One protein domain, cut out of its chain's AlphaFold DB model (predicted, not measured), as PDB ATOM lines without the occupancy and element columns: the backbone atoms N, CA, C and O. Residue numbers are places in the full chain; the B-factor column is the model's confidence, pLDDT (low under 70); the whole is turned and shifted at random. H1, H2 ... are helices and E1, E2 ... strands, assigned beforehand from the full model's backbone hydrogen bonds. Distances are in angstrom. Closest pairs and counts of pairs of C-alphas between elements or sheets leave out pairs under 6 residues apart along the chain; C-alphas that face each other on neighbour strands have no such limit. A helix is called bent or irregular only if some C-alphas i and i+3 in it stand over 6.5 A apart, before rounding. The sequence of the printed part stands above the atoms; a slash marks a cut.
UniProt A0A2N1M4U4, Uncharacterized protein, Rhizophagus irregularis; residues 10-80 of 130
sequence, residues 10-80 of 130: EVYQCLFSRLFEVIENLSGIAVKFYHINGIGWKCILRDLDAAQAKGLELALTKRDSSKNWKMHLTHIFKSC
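AT A GLANCE: This is residues 10 to 80 of the 130 residues of an uncharacterized protein of Rhizophagus irregularis (UniProt A0A2N1M4U4). Helix H3 lies nearest the middle of a small rounded body; the long helix H1 packs on it with residues 10 to 17 alone, and the shorter H4 crosses it nearly at a right angle. A tiny pair of side-by-side strands, E1 and E2, lies away from H1, and the short helix H2 lies near H4. The printed part has 71 residues with four named helices and two named strands, in the order H1, H2, E1, H3, H4, E2. The strands form a parallel sheet of order E1, E2, and the class is mostly helix. The whole is compact, with a radius of gyration of the C-alphas of 11.4 A and spans of 31 by 25 by 25 A.

IN THESE COORDINATES: H1, residues 10 to 27, begins at C-alpha 10 at (192.558, 206.979, 209.457) and is 25.7 A long from first to last C-alpha. H2 is residues 34 to 37, 5.3 A long, and E1 is residues 44 to 46, 6.3 A long. H3, residues 50 to 63, is 20.3 A long and begins at C-alpha 50 at (202.684, 199.927, 207.269). H4 is residues 69 to 76, 10.9 A long. E2, residues 77 to 79, is 6.8 A long and ends at C-alpha 79 at (214.024, 205.298, 206.981).

HOW THE PARTS SIT: H1 touches H3 with residues 10 to 17 alone; their closest C-alphas, those of Gln 13 and Gly 55, are 4.0 A apart. The two helices run the same way at a steep tilt of 55 degrees. H3 touches H4, about perpendicular at 89 degrees, with the C-alphas of Glu 57 and Trp 69 closest at 5.7 A. H2 and H4 only just touch, with 3 pairs of C-alphas within 8 A, the closest those of His 35 and His 75 at 6.3 A. H1 and H4 are apart. E1 and E2 are parallel neighbours at 36 degrees; N 78 and O 44 are 3.1 A apart and N 46 and O 78 are 3.3 A apart, both within hydrogen-bond range. E1, H3, H4 and E2 form a strand-helix-strand unit, two parallel neighbour strands with helices between them along the chain, and its crossover is right-handed. In H1, H3 and H4 every O i to N i+4 pair is within hydrogen-bond range; H2 is too short for such a pair, and its one O i to N i+3 pair is not within range.

THE WHOLE: The two C-alphas farthest apart, those of Gly 28 and Ala 50, are 31.4 A apart. The printed part has no cut and no long link; the links from E1 to H3, H3 to H4 and H4 to E2 are tight. The mean pLDDT of the printed part is 93.4, and no printed residue is under 70.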
ATOM      1  N   GLU A  10     193.248 205.689 209.308       88.94
ATOM      2  CA  GLU A  10     192.558 206.979 209.457       88.94
ATOM      3  C   GLU A  10     193.065 207.786 210.661       88.94
ATOM      4  O   GLU A  10     193.206 209.009 210.585       88.94
ATOM      5  N   VAL A  11     193.419 207.107 211.758       92.88
ATOM      6  CA  VAL A  11     194.008 207.735 212.947       92.88
ATOM      7  C   VAL A  11     195.359 208.345 212.595       92.88
ATOM      8  O   VAL A  11     195.630 209.493 212.949       92.88
ATOM      9  N   TYR A  12     196.191 207.624 211.843       94.38
ATOM     10  CA  TYR A  12     197.490 208.132 211.411       94.38
ATOM     11  C   TYR A  12     197.367 209.250 210.378       94.38
ATOM     12  O   TYR A  12     198.106 210.230 210.457       94.38
ATOM     13  N   GLN A  13     196.405 209.172 209.457       95.25
ATOM     14  CA  GLN A  13     196.102 210.285 208.556       95.25
ATOM     15  C   GLN A  13     195.748 211.554 209.345       95.25
ATOM     16  O   GLN A  13     196.276 212.636 209.055       95.25
ATOM     17  N   CYS A  14     194.867 211.429 210.341       95.62
ATOM     18  CA  CYS A  14     194.479 212.533 211.213       95.62
ATOM     19  C   CYS A  14     195.690 213.076 211.981       95.62
ATOM     20  O   CYS A  14     195.934 214.283 211.974       95.62
ATOM     21  N   LEU A  15     196.508 212.184 212.548       95.75
ATOM     22  CA  LEU A  15     197.732 212.534 213.264       95.75
ATOM     23  C   LEU A  15     198.688 213.359 212.393       95.75
ATOM     24  O   LEU A  15     199.130 214.422 212.822       95.75
ATOM     25  N   PHE A  16     199.002 212.905 211.176       95.62
ATOM     26  CA  PHE A  16     199.907 213.632 210.282       95.62
ATOM     27  C   PHE A  16     199.317 214.960 209.815       95.62
ATOM     28  O   PHE A  16     200.014 215.973 209.837       95.62
ATOM     29  N   SER A  17     198.029 214.984 209.458       96.31
ATOM     30  CA  SER A  17     197.342 216.227 209.081       96.31
ATOM     31  C   SER A  17     197.437 217.254 210.206       96.31
ATOM     32  O   SER A  17     197.859 218.389 209.979       96.31
ATOM     33  N   ARG A  18     197.137 216.824 211.437       97.06
ATOM     34  CA  ARG A  18     197.175 217.684 212.614       97.06
ATOM     35  C   ARG A  18     198.587 218.123 212.971       97.06
ATOM     36  O   ARG A  18     198.783 219.270 213.354       97.06
ATOM     37  N   LEU A  19     199.571 217.238 212.831       96.06
ATOM     38  CA  LEU A  19     200.977 217.572 213.040       96.06
ATOM     39  C   LEU A  19     201.415 218.707 212.108       96.06
ATOM     40  O   LEU A  19     202.030 219.664 212.570       96.06
ATOM     41  N   PHE A  20     201.083 218.618 210.818       95.88
ATOM     42  CA  PHE A  20     201.432 219.664 209.861       95.88
ATOM     43  C   PHE A  20     200.753 220.991 210.217       95.88
ATOM     44  O   PHE A  20     201.442 222.003 210.287       95.88
ATOM     45  N   GLU A  21     199.458 220.977 210.547       96.81
ATOM     46  CA  GLU A  21     198.724 222.175 210.990       96.81
ATOM     47  C   GLU A  21     199.330 222.809 212.250       96.81
ATOM     48  O   GLU A  21     199.475 224.025 212.335       96.81
ATOM     49  N   VAL A  22     199.688 222.000 213.252       97.81
ATOM     50  CA  VAL A  22     200.296 222.499 214.493       97.81
ATOM     51  C   VAL A  22     201.632 223.171 214.197       97.81
ATOM     52  O   VAL A  22     201.895 224.249 214.725       97.81
ATOM     53  N   ILE A  23     202.457 222.582 213.331       96.25
ATOM     54  CA  ILE A  23     203.735 223.181 212.934       96.25
ATOM     55  C   ILE A  23     203.511 224.496 212.178       96.25
ATOM     56  O   ILE A  23     204.203 225.475 212.458       96.25
ATOM     57  N   GLU A  24     202.533 224.546 211.271       96.75
ATOM     58  CA  GLU A  24     202.154 225.768 210.545       96.75
ATOM     59  C   GLU A  24     201.742 226.880 211.515       96.75
ATOM     60  O   GLU A  24     202.266 227.990 211.445       96.75
ATOM     61  N   ASN A  25     200.880 226.555 212.477       97.50
ATOM     62  CA  ASN A  25     200.377 227.509 213.462       97.50
ATOM     63  C   ASN A  25     201.470 228.014 214.412       97.50
ATOM     64  O   ASN A  25     201.506 229.199 214.725       97.50
ATOM     65  N   LEU A  26     202.358 227.130 214.876       97.94
ATOM     66  CA  LEU A  26     203.428 227.500 215.808       97.94
ATOM     67  C   LEU A  26     204.546 228.296 215.131       97.94
ATOM     68  O   LEU A  26     205.136 229.174 215.754       97.94
ATOM     69  N   SER A  27     204.861 227.977 213.876       96.12
ATOM     70  CA  SER A  27     205.944 228.641 213.145       96.12
ATOM     71  C   SER A  27     205.496 229.897 212.398       96.12
ATOM     72  O   SER A  27     206.340 230.718 212.046       96.12
ATOM     73  N   GLY A  28     204.199 230.034 212.104       96.31
ATOM     74  CA  GLY A  28     203.683 231.030 211.164       96.31
ATOM     75  C   GLY A  28     204.095 230.768 209.707       96.31
ATOM     76  O   GLY A  28     203.884 231.621 208.847       96.31
ATOM     77  N   ILE A  29     204.696 229.609 209.412       94.75
ATOM     78  CA  ILE A  29     205.213 229.243 208.091       94.75
ATOM     79  C   ILE A  29     204.410 228.061 207.551       94.75
ATOM     80  O   ILE A  29     204.314 227.015 208.188       94.75
ATOM     81  N   ALA A  30     203.884 228.198 206.333       95.31
ATOM     82  CA  ALA A  30     203.187 227.109 205.653       95.31
ATOM     83  C   ALA A  30     204.112 225.895 205.433       95.31
ATOM     84  O   ALA A  30     205.208 226.031 204.875       95.31
ATOM     85  N   VAL A  31     203.647 224.698 205.794       95.94
ATOM     86  CA  VAL A  31     204.371 223.448 205.571       95.94
ATOM     87  C   VAL A  31     204.242 223.101 204.097       95.94
ATOM     88  O   VAL A  31     203.177 222.750 203.586       95.94
ATOM     89  N   LYS A  32     205.372 223.212 203.404       96.06
ATOM     90  CA  LYS A  32     205.519 222.863 201.994       96.06
ATOM     91  C   LYS A  32     206.384 221.627 201.869       96.06
ATOM     92  O   LYS A  32     207.328 221.444 202.639       96.06
ATOM     93  N   PHE A  33     206.084 220.807 200.875       96.00
ATOM     94  CA  PHE A  33     206.854 219.614 200.561       96.00
ATOM     95  C   PHE A  33     207.531 219.806 199.216       96.00
ATOM     96  O   PHE A  33     206.880 220.174 198.240       96.00
ATOM     97  N   TYR A  34     208.830 219.536 199.143       96.06
ATOM     98  CA  TYR A  34     209.626 219.841 197.958       96.06
ATOM     99  C   TYR A  34     209.088 219.155 196.696       96.06
ATOM    100  O   TYR A  34     208.999 219.787 195.649       96.06
ATOM    101  N   HIS A  35     208.657 217.894 196.787       94.75
ATOM    102  CA  HIS A  35     208.092 217.176 195.639       94.75
ATOM    103  C   HIS A  35     206.737 217.715 195.185       94.75
ATOM    104  O   HIS A  35     206.383 217.521 194.029       94.75
ATOM    105  N   ILE A  36     205.983 218.386 196.061       94.62
ATOM    106  CA  ILE A  36     204.681 218.986 195.740       94.62
ATOM    107  C   ILE A  36     204.855 220.425 195.241       94.62
ATOM    108  O   ILE A  36     204.248 220.809 194.247       94.62
ATOM    109  N   ASN A  37     205.683 221.215 195.927       95.62
ATOM    110  CA  ASN A  37     205.734 222.670 195.792       95.62
ATOM    111  C   ASN A  37     207.035 223.204 195.169       95.62
ATOM    112  O   ASN A  37     207.141 224.408 194.960       95.62
ATOM    113  N   GLY A  38     208.055 222.366 194.961       95.00
ATOM    114  CA  GLY A  38     209.404 222.784 194.547       95.00
ATOM    115  C   GLY A  38     210.246 223.431 195.658       95.00
ATOM    116  O   GLY A  38     211.408 223.757 195.443       95.00
ATOM    117  N   ILE A  39     209.680 223.605 196.858       95.81
ATOM    118  CA  ILE A  39     210.325 224.179 198.048       95.81
ATOM    119  C   ILE A  39     209.807 223.501 199.326       95.81
ATOM    120  O   ILE A  39     208.764 222.849 199.312       95.81
ATOM    121  N   GLY A  40     210.507 223.695 200.445       95.69
ATOM    122  CA  GLY A  40     210.112 223.166 201.753       95.69
ATOM    123  C   GLY A  40     210.781 221.834 202.092       95.69
ATOM    124  O   GLY A  40     211.940 221.602 201.744       95.69
ATOM    125  N   TRP A  41     210.076 220.971 202.819       95.56
ATOM    126  CA  TRP A  41     210.626 219.732 203.362       95.56
ATOM    127  C   TRP A  41     210.982 218.743 202.259       95.56
ATOM    128  O   TRP A  41     210.155 218.395 201.416       95.56
ATOM    129  N   LYS A  42     212.232 218.274 202.294       95.56
ATOM    130  CA  LYS A  42     212.756 217.268 201.363       95.56
ATOM    131  C   LYS A  42     212.611 215.844 201.883       95.56
ATOM    132  O   LYS A  42     212.598 214.921 201.083       95.56
ATOM    133  N   CYS A  43     212.537 215.658 203.201       93.56
ATOM    134  CA  CYS A  43     212.318 214.344 203.784       93.56
ATOM    135  C   CYS A  43     211.690 214.410 205.181       93.56
ATOM    136  O   CYS A  43     211.812 215.414 205.882       93.56
ATOM    137  N   ILE A  44     211.059 213.307 205.574       92.38
ATOM    138  CA  ILE A  44     210.642 212.962 206.930       92.38
ATOM    139  C   ILE A  44     211.399 211.683 207.304       92.38
ATOM    140  O   ILE A  44     211.245 210.654 206.643       92.38
ATOM    141  N   LEU A  45     212.219 211.766 208.356       90.56
ATOM    142  CA  LEU A  45     212.961 210.629 208.903       90.56
ATOM    143  C   LEU A  45     212.115 209.919 209.956       90.56
ATOM    144  O   LEU A  45     211.881 210.484 211.025       90.56
ATOM    145  N   ARG A  46     211.680 208.688 209.683       84.19
ATOM    146  CA  ARG A  46     210.962 207.857 210.661       84.19
ATOM    147  C   ARG A  46     211.216 206.371 210.440       84.19
ATOM    148  O   ARG A  46     211.652 205.963 209.370       84.19
ATOM    149  N   ASP A  47     210.956 205.593 211.478       82.81
ATOM    150  CA  ASP A  47     210.683 204.165 211.366       82.81
ATOM    151  C   ASP A  47     209.157 204.047 211.315       82.81
ATOM    152  O   ASP A  47     208.499 204.326 212.316       82.81
ATOM    153  N   LEU A  48     208.594 203.858 210.120       76.62
ATOM    154  CA  LEU A  48     207.143 203.781 209.937       76.62
ATOM    155  C   LEU A  48     206.748 202.320 209.785       76.62
ATOM    156  O   LEU A  48     207.293 201.625 208.927       76.62
ATOM    157  N   ASP A  49     205.753 201.898 210.559       85.19
ATOM    158  CA  ASP A  49     204.990 200.698 210.233       85.19
ATOM    159  C   ASP A  49     204.110 200.934 208.985       85.19
ATOM    160  O   ASP A  49     204.008 202.048 208.445       85.19
ATOM    161  N   ALA A  50     203.490 199.865 208.484       85.81
ATOM    162  CA  ALA A  50     202.684 199.927 207.269       85.81
ATOM    163  C   ALA A  50     201.473 200.867 207.423       85.81
ATOM    164  O   ALA A  50     201.176 201.641 206.503       85.81
ATOM    165  N   ALA A  51     200.801 200.847 208.579       89.56
ATOM    166  CA  ALA A  51     199.656 201.710 208.855       89.56
ATOM    167  C   ALA A  51     200.058 203.192 208.926       89.56
ATOM    168  O   ALA A  51     199.356 204.057 208.393       89.56
ATOM    169  N   GLN A  52     201.217 203.504 209.500       90.88
ATOM    170  CA  GLN A  52     201.764 204.854 209.560       90.88
ATOM    171  C   GLN A  52     202.205 205.352 208.184       90.88
ATOM    172  O   GLN A  52     201.924 206.502 207.838       90.88
ATOM    173  N   ALA A  53     202.859 204.512 207.377       90.94
ATOM    174  CA  ALA A  53     203.220 204.860 206.003       90.94
ATOM    175  C   ALA A  53     201.969 205.174 205.167       90.94
ATOM    176  O   ALA A  53     201.925 206.196 204.474       90.94
ATOM    177  N   LYS A  54     200.919 204.356 205.300       91.88
ATOM    178  CA  LYS A  54     199.618 204.586 204.663       91.88
ATOM    179  C   LYS A  54     198.939 205.861 205.189       91.88
ATOM    180  O   LYS A  54     198.418 206.652 204.409       91.88
ATOM    181  N   GLY A  55     198.986 206.120 206.494       94.56
ATOM    182  CA  GLY A  55     198.448 207.350 207.081       94.56
ATOM    183  C   GLY A  55     199.158 208.612 206.578       94.56
ATOM    184  O   GLY A  55     198.502 209.595 206.230       94.56
ATOM    185  N   LEU A  56     200.493 208.578 206.485       95.12
ATOM    186  CA  LEU A  56     201.298 209.674 205.935       95.12
ATOM    187  C   LEU A  56     200.942 209.936 204.473       95.12
ATOM    188  O   LEU A  56     200.751 211.085 204.077       95.12
ATOM    189  N   GLU A  57     200.835 208.877 203.679       94.75
ATOM    190  CA  GLU A  57     200.391 208.971 202.295       94.75
ATOM    191  C   GLU A  57     199.027 209.653 202.182       94.75
ATOM    192  O   GLU A  57     198.918 210.645 201.465       94.75
ATOM    193  N   LEU A  58     198.010 209.192 202.912       95.38
ATOM    194  CA  LEU A  58     196.674 209.791 202.854       95.38
ATOM    195  C   LEU A  58     196.679 211.272 203.262       95.38
ATOM    196  O   LEU A  58     195.949 212.081 202.684       95.38
ATOM    197  N   ALA A  59     197.506 211.652 204.240       95.81
ATOM    198  CA  ALA A  59     197.655 213.048 204.648       95.81
ATOM    199  C   ALA A  59     198.287 213.909 203.539       95.81
ATOM    200  O   ALA A  59     197.895 215.063 203.348       95.81
ATOM    201  N   LEU A  60     199.232 213.353 202.777       96.06
ATOM    202  CA  LEU A  60     199.864 214.029 201.640       96.06
ATOM    203  C   LEU A  60     198.937 214.100 200.426       96.06
ATOM    204  O   LEU A  60     198.836 215.162 199.819       96.06
ATOM    205  N   THR A  61     198.202 213.031 200.123       95.12
ATOM    206  CA  THR A  61     197.205 213.008 199.043       95.12
ATOM    207  C   THR A  61     196.071 213.995 199.303       95.12
ATOM    208  O   THR A  61     195.590 214.633 198.371       95.12
ATOM    209  N   LYS A  62     195.686 214.208 200.570       93.88
ATOM    210  CA  LYS A  62     194.749 215.280 200.941       93.88
ATOM    211  C   LYS A  62     195.293 216.678 200.609       93.88
ATOM    212  O   LYS A  62     194.505 217.569 200.310       93.88
ATOM    213  N   ARG A  63     196.614 216.884 200.673       92.38
ATOM    214  CA  ARG A  63     197.266 218.158 200.311       92.38
ATOM    215  C   ARG A  63     197.481 218.303 198.802       92.38
ATOM    216  O   ARG A  63     197.435 219.421 198.302       92.38
ATOM    217  N   ASP A  64     197.722 217.207 198.090       94.69
ATOM    218  CA  ASP A  64     197.893 217.198 196.638       94.69
ATOM    219  C   ASP A  64     197.474 215.854 196.030       94.69
ATOM    220  O   ASP A  64     198.249 214.901 195.978       94.69
ATOM    221  N   SER A  65     196.249 215.798 195.512       93.88
ATOM    222  CA  SER A  65     195.688 214.591 194.903       93.88
ATOM    223  C   SER A  65     196.177 214.330 193.476       93.88
ATOM    224  O   SER A  65     195.802 213.321 192.885       93.88
ATOM    225  N   SER A  66     196.994 215.219 192.891       93.62
ATOM    226  CA  SER A  66     197.541 215.025 191.538       93.62
ATOM    227  C   SER A  66     198.634 213.954 191.482       93.62
ATOM    228  O   SER A  66     198.967 213.457 190.405       93.62
ATOM    229  N   LYS A  67     199.203 213.585 192.636       90.00
ATOM    230  CA  LYS A  67     200.281 212.602 192.757       90.00
ATOM    231  C   LYS A  67     199.763 211.317 193.382       90.00
ATOM    232  O   LYS A  67     198.935 211.320 194.286       90.00
ATOM    233  N   ASN A  68     200.291 210.190 192.908       91.00
ATOM    234  CA  ASN A  68     199.960 208.897 193.491       91.00
ATOM    235  C   ASN A  68     200.740 208.637 194.790       91.00
ATOM    236  O   ASN A  68     201.784 209.239 195.066       91.00
ATOM    237  N   TRP A  69     200.238 207.669 195.553       90.00
ATOM    238  CA  TRP A  69     200.783 207.244 196.838       90.00
ATOM    239  C   TRP A  69     202.287 206.930 196.785       90.00
ATOM    240  O   TRP A  69     203.062 207.381 197.633       90.00
ATOM    241  N   LYS A  70     202.720 206.207 195.743       92.50
ATOM    242  CA  LYS A  70     204.110 205.777 195.565       92.50
ATOM    243  C   LYS A  70     205.014 206.983 195.355       92.50
ATOM    244  O   LYS A  70     206.091 207.051 195.944       92.50
ATOM    245  N   MET A  71     204.567 207.955 194.562       93.06
ATOM    246  CA  MET A  71     205.289 209.198 194.324       93.06
ATOM    247  C   MET A  71     205.434 210.008 195.610       93.06
ATOM    248  O   MET A  71     206.542 210.451 195.902       93.06
ATOM    249  N   HIS A  72     204.376 210.154 196.409       94.75
ATOM    250  CA  HIS A  72     204.489 210.844 197.693       94.75
ATOM    251  C   HIS A  72     205.516 210.179 198.610       94.75
ATOM    252  O   HIS A  72     206.469 210.843 199.020       94.75
ATOM    253  N   LEU A  73     205.364 208.880 198.884       93.38
ATOM    254  CA  LEU A  73     206.233 208.180 199.831       93.38
ATOM    255  C   LEU A  73     207.687 208.124 199.357       93.38
ATOM    256  O   LEU A  73     208.585 208.410 200.139       93.38
ATOM    257  N   THR A  74     207.934 207.860 198.072       92.25
ATOM    258  CA  THR A  74     209.306 207.752 197.531       92.25
ATOM    259  C   THR A  74     210.104 209.046 197.710       92.25
ATOM    260  O   THR A  74     211.309 209.012 197.982       92.25
ATOM    261  N   HIS A  75     209.438 210.194 197.558       92.75
ATOM    262  CA  HIS A  75     210.104 211.489 197.619       92.75
ATOM    263  C   HIS A  75     210.283 211.994 199.047       92.75
ATOM    264  O   HIS A  75     211.322 212.580 199.338       92.75
ATOM    265  N   ILE A  76     209.301 211.776 199.927       93.88
ATOM    266  CA  ILE A  76     209.325 212.374 201.264       93.88
ATOM    267  C   ILE A  76     209.810 211.424 202.353       93.88
ATOM    268  O   ILE A  76     210.431 211.873 203.309       93.88
ATOM    269  N   PHE A  77     209.535 210.127 202.259       92.50
ATOM    270  CA  PHE A  77     209.844 209.209 203.344       92.50
ATOM    271  C   PHE A  77     211.271 208.681 203.216       92.50
ATOM    272  O   PHE A  77     211.713 208.268 202.141       92.50
ATOM    273  N   LYS A  78     212.000 208.695 204.334       90.12
ATOM    274  CA  LYS A  78     213.319 208.077 204.462       90.12
ATOM    275  C   LYS A  78     213.398 207.348 205.802       90.12
ATOM    276  O   LYS A  78     213.105 207.932 206.847       90.12
ATOM    277  N   SER A  79     213.832 206.092 205.768       86.88
ATOM    278  CA  SER A  79     214.024 205.298 206.981       86.88
ATOM    279  C   SER A  79     215.150 205.873 207.839       86.88
ATOM    280  O   SER A  79     216.202 206.276 207.337       86.88
ATOM    281  N   CYS A  80     214.941 205.913 209.154       89.69
ATOM    282  CA  CYS A  80     215.957 206.391 210.085       89.69
ATOM    283  C   CYS A  80     217.056 205.334 210.298       89.69
ATOM    284  O   CYS A  80     216.798 204.267 210.851       89.69
TER     285      CYS A  80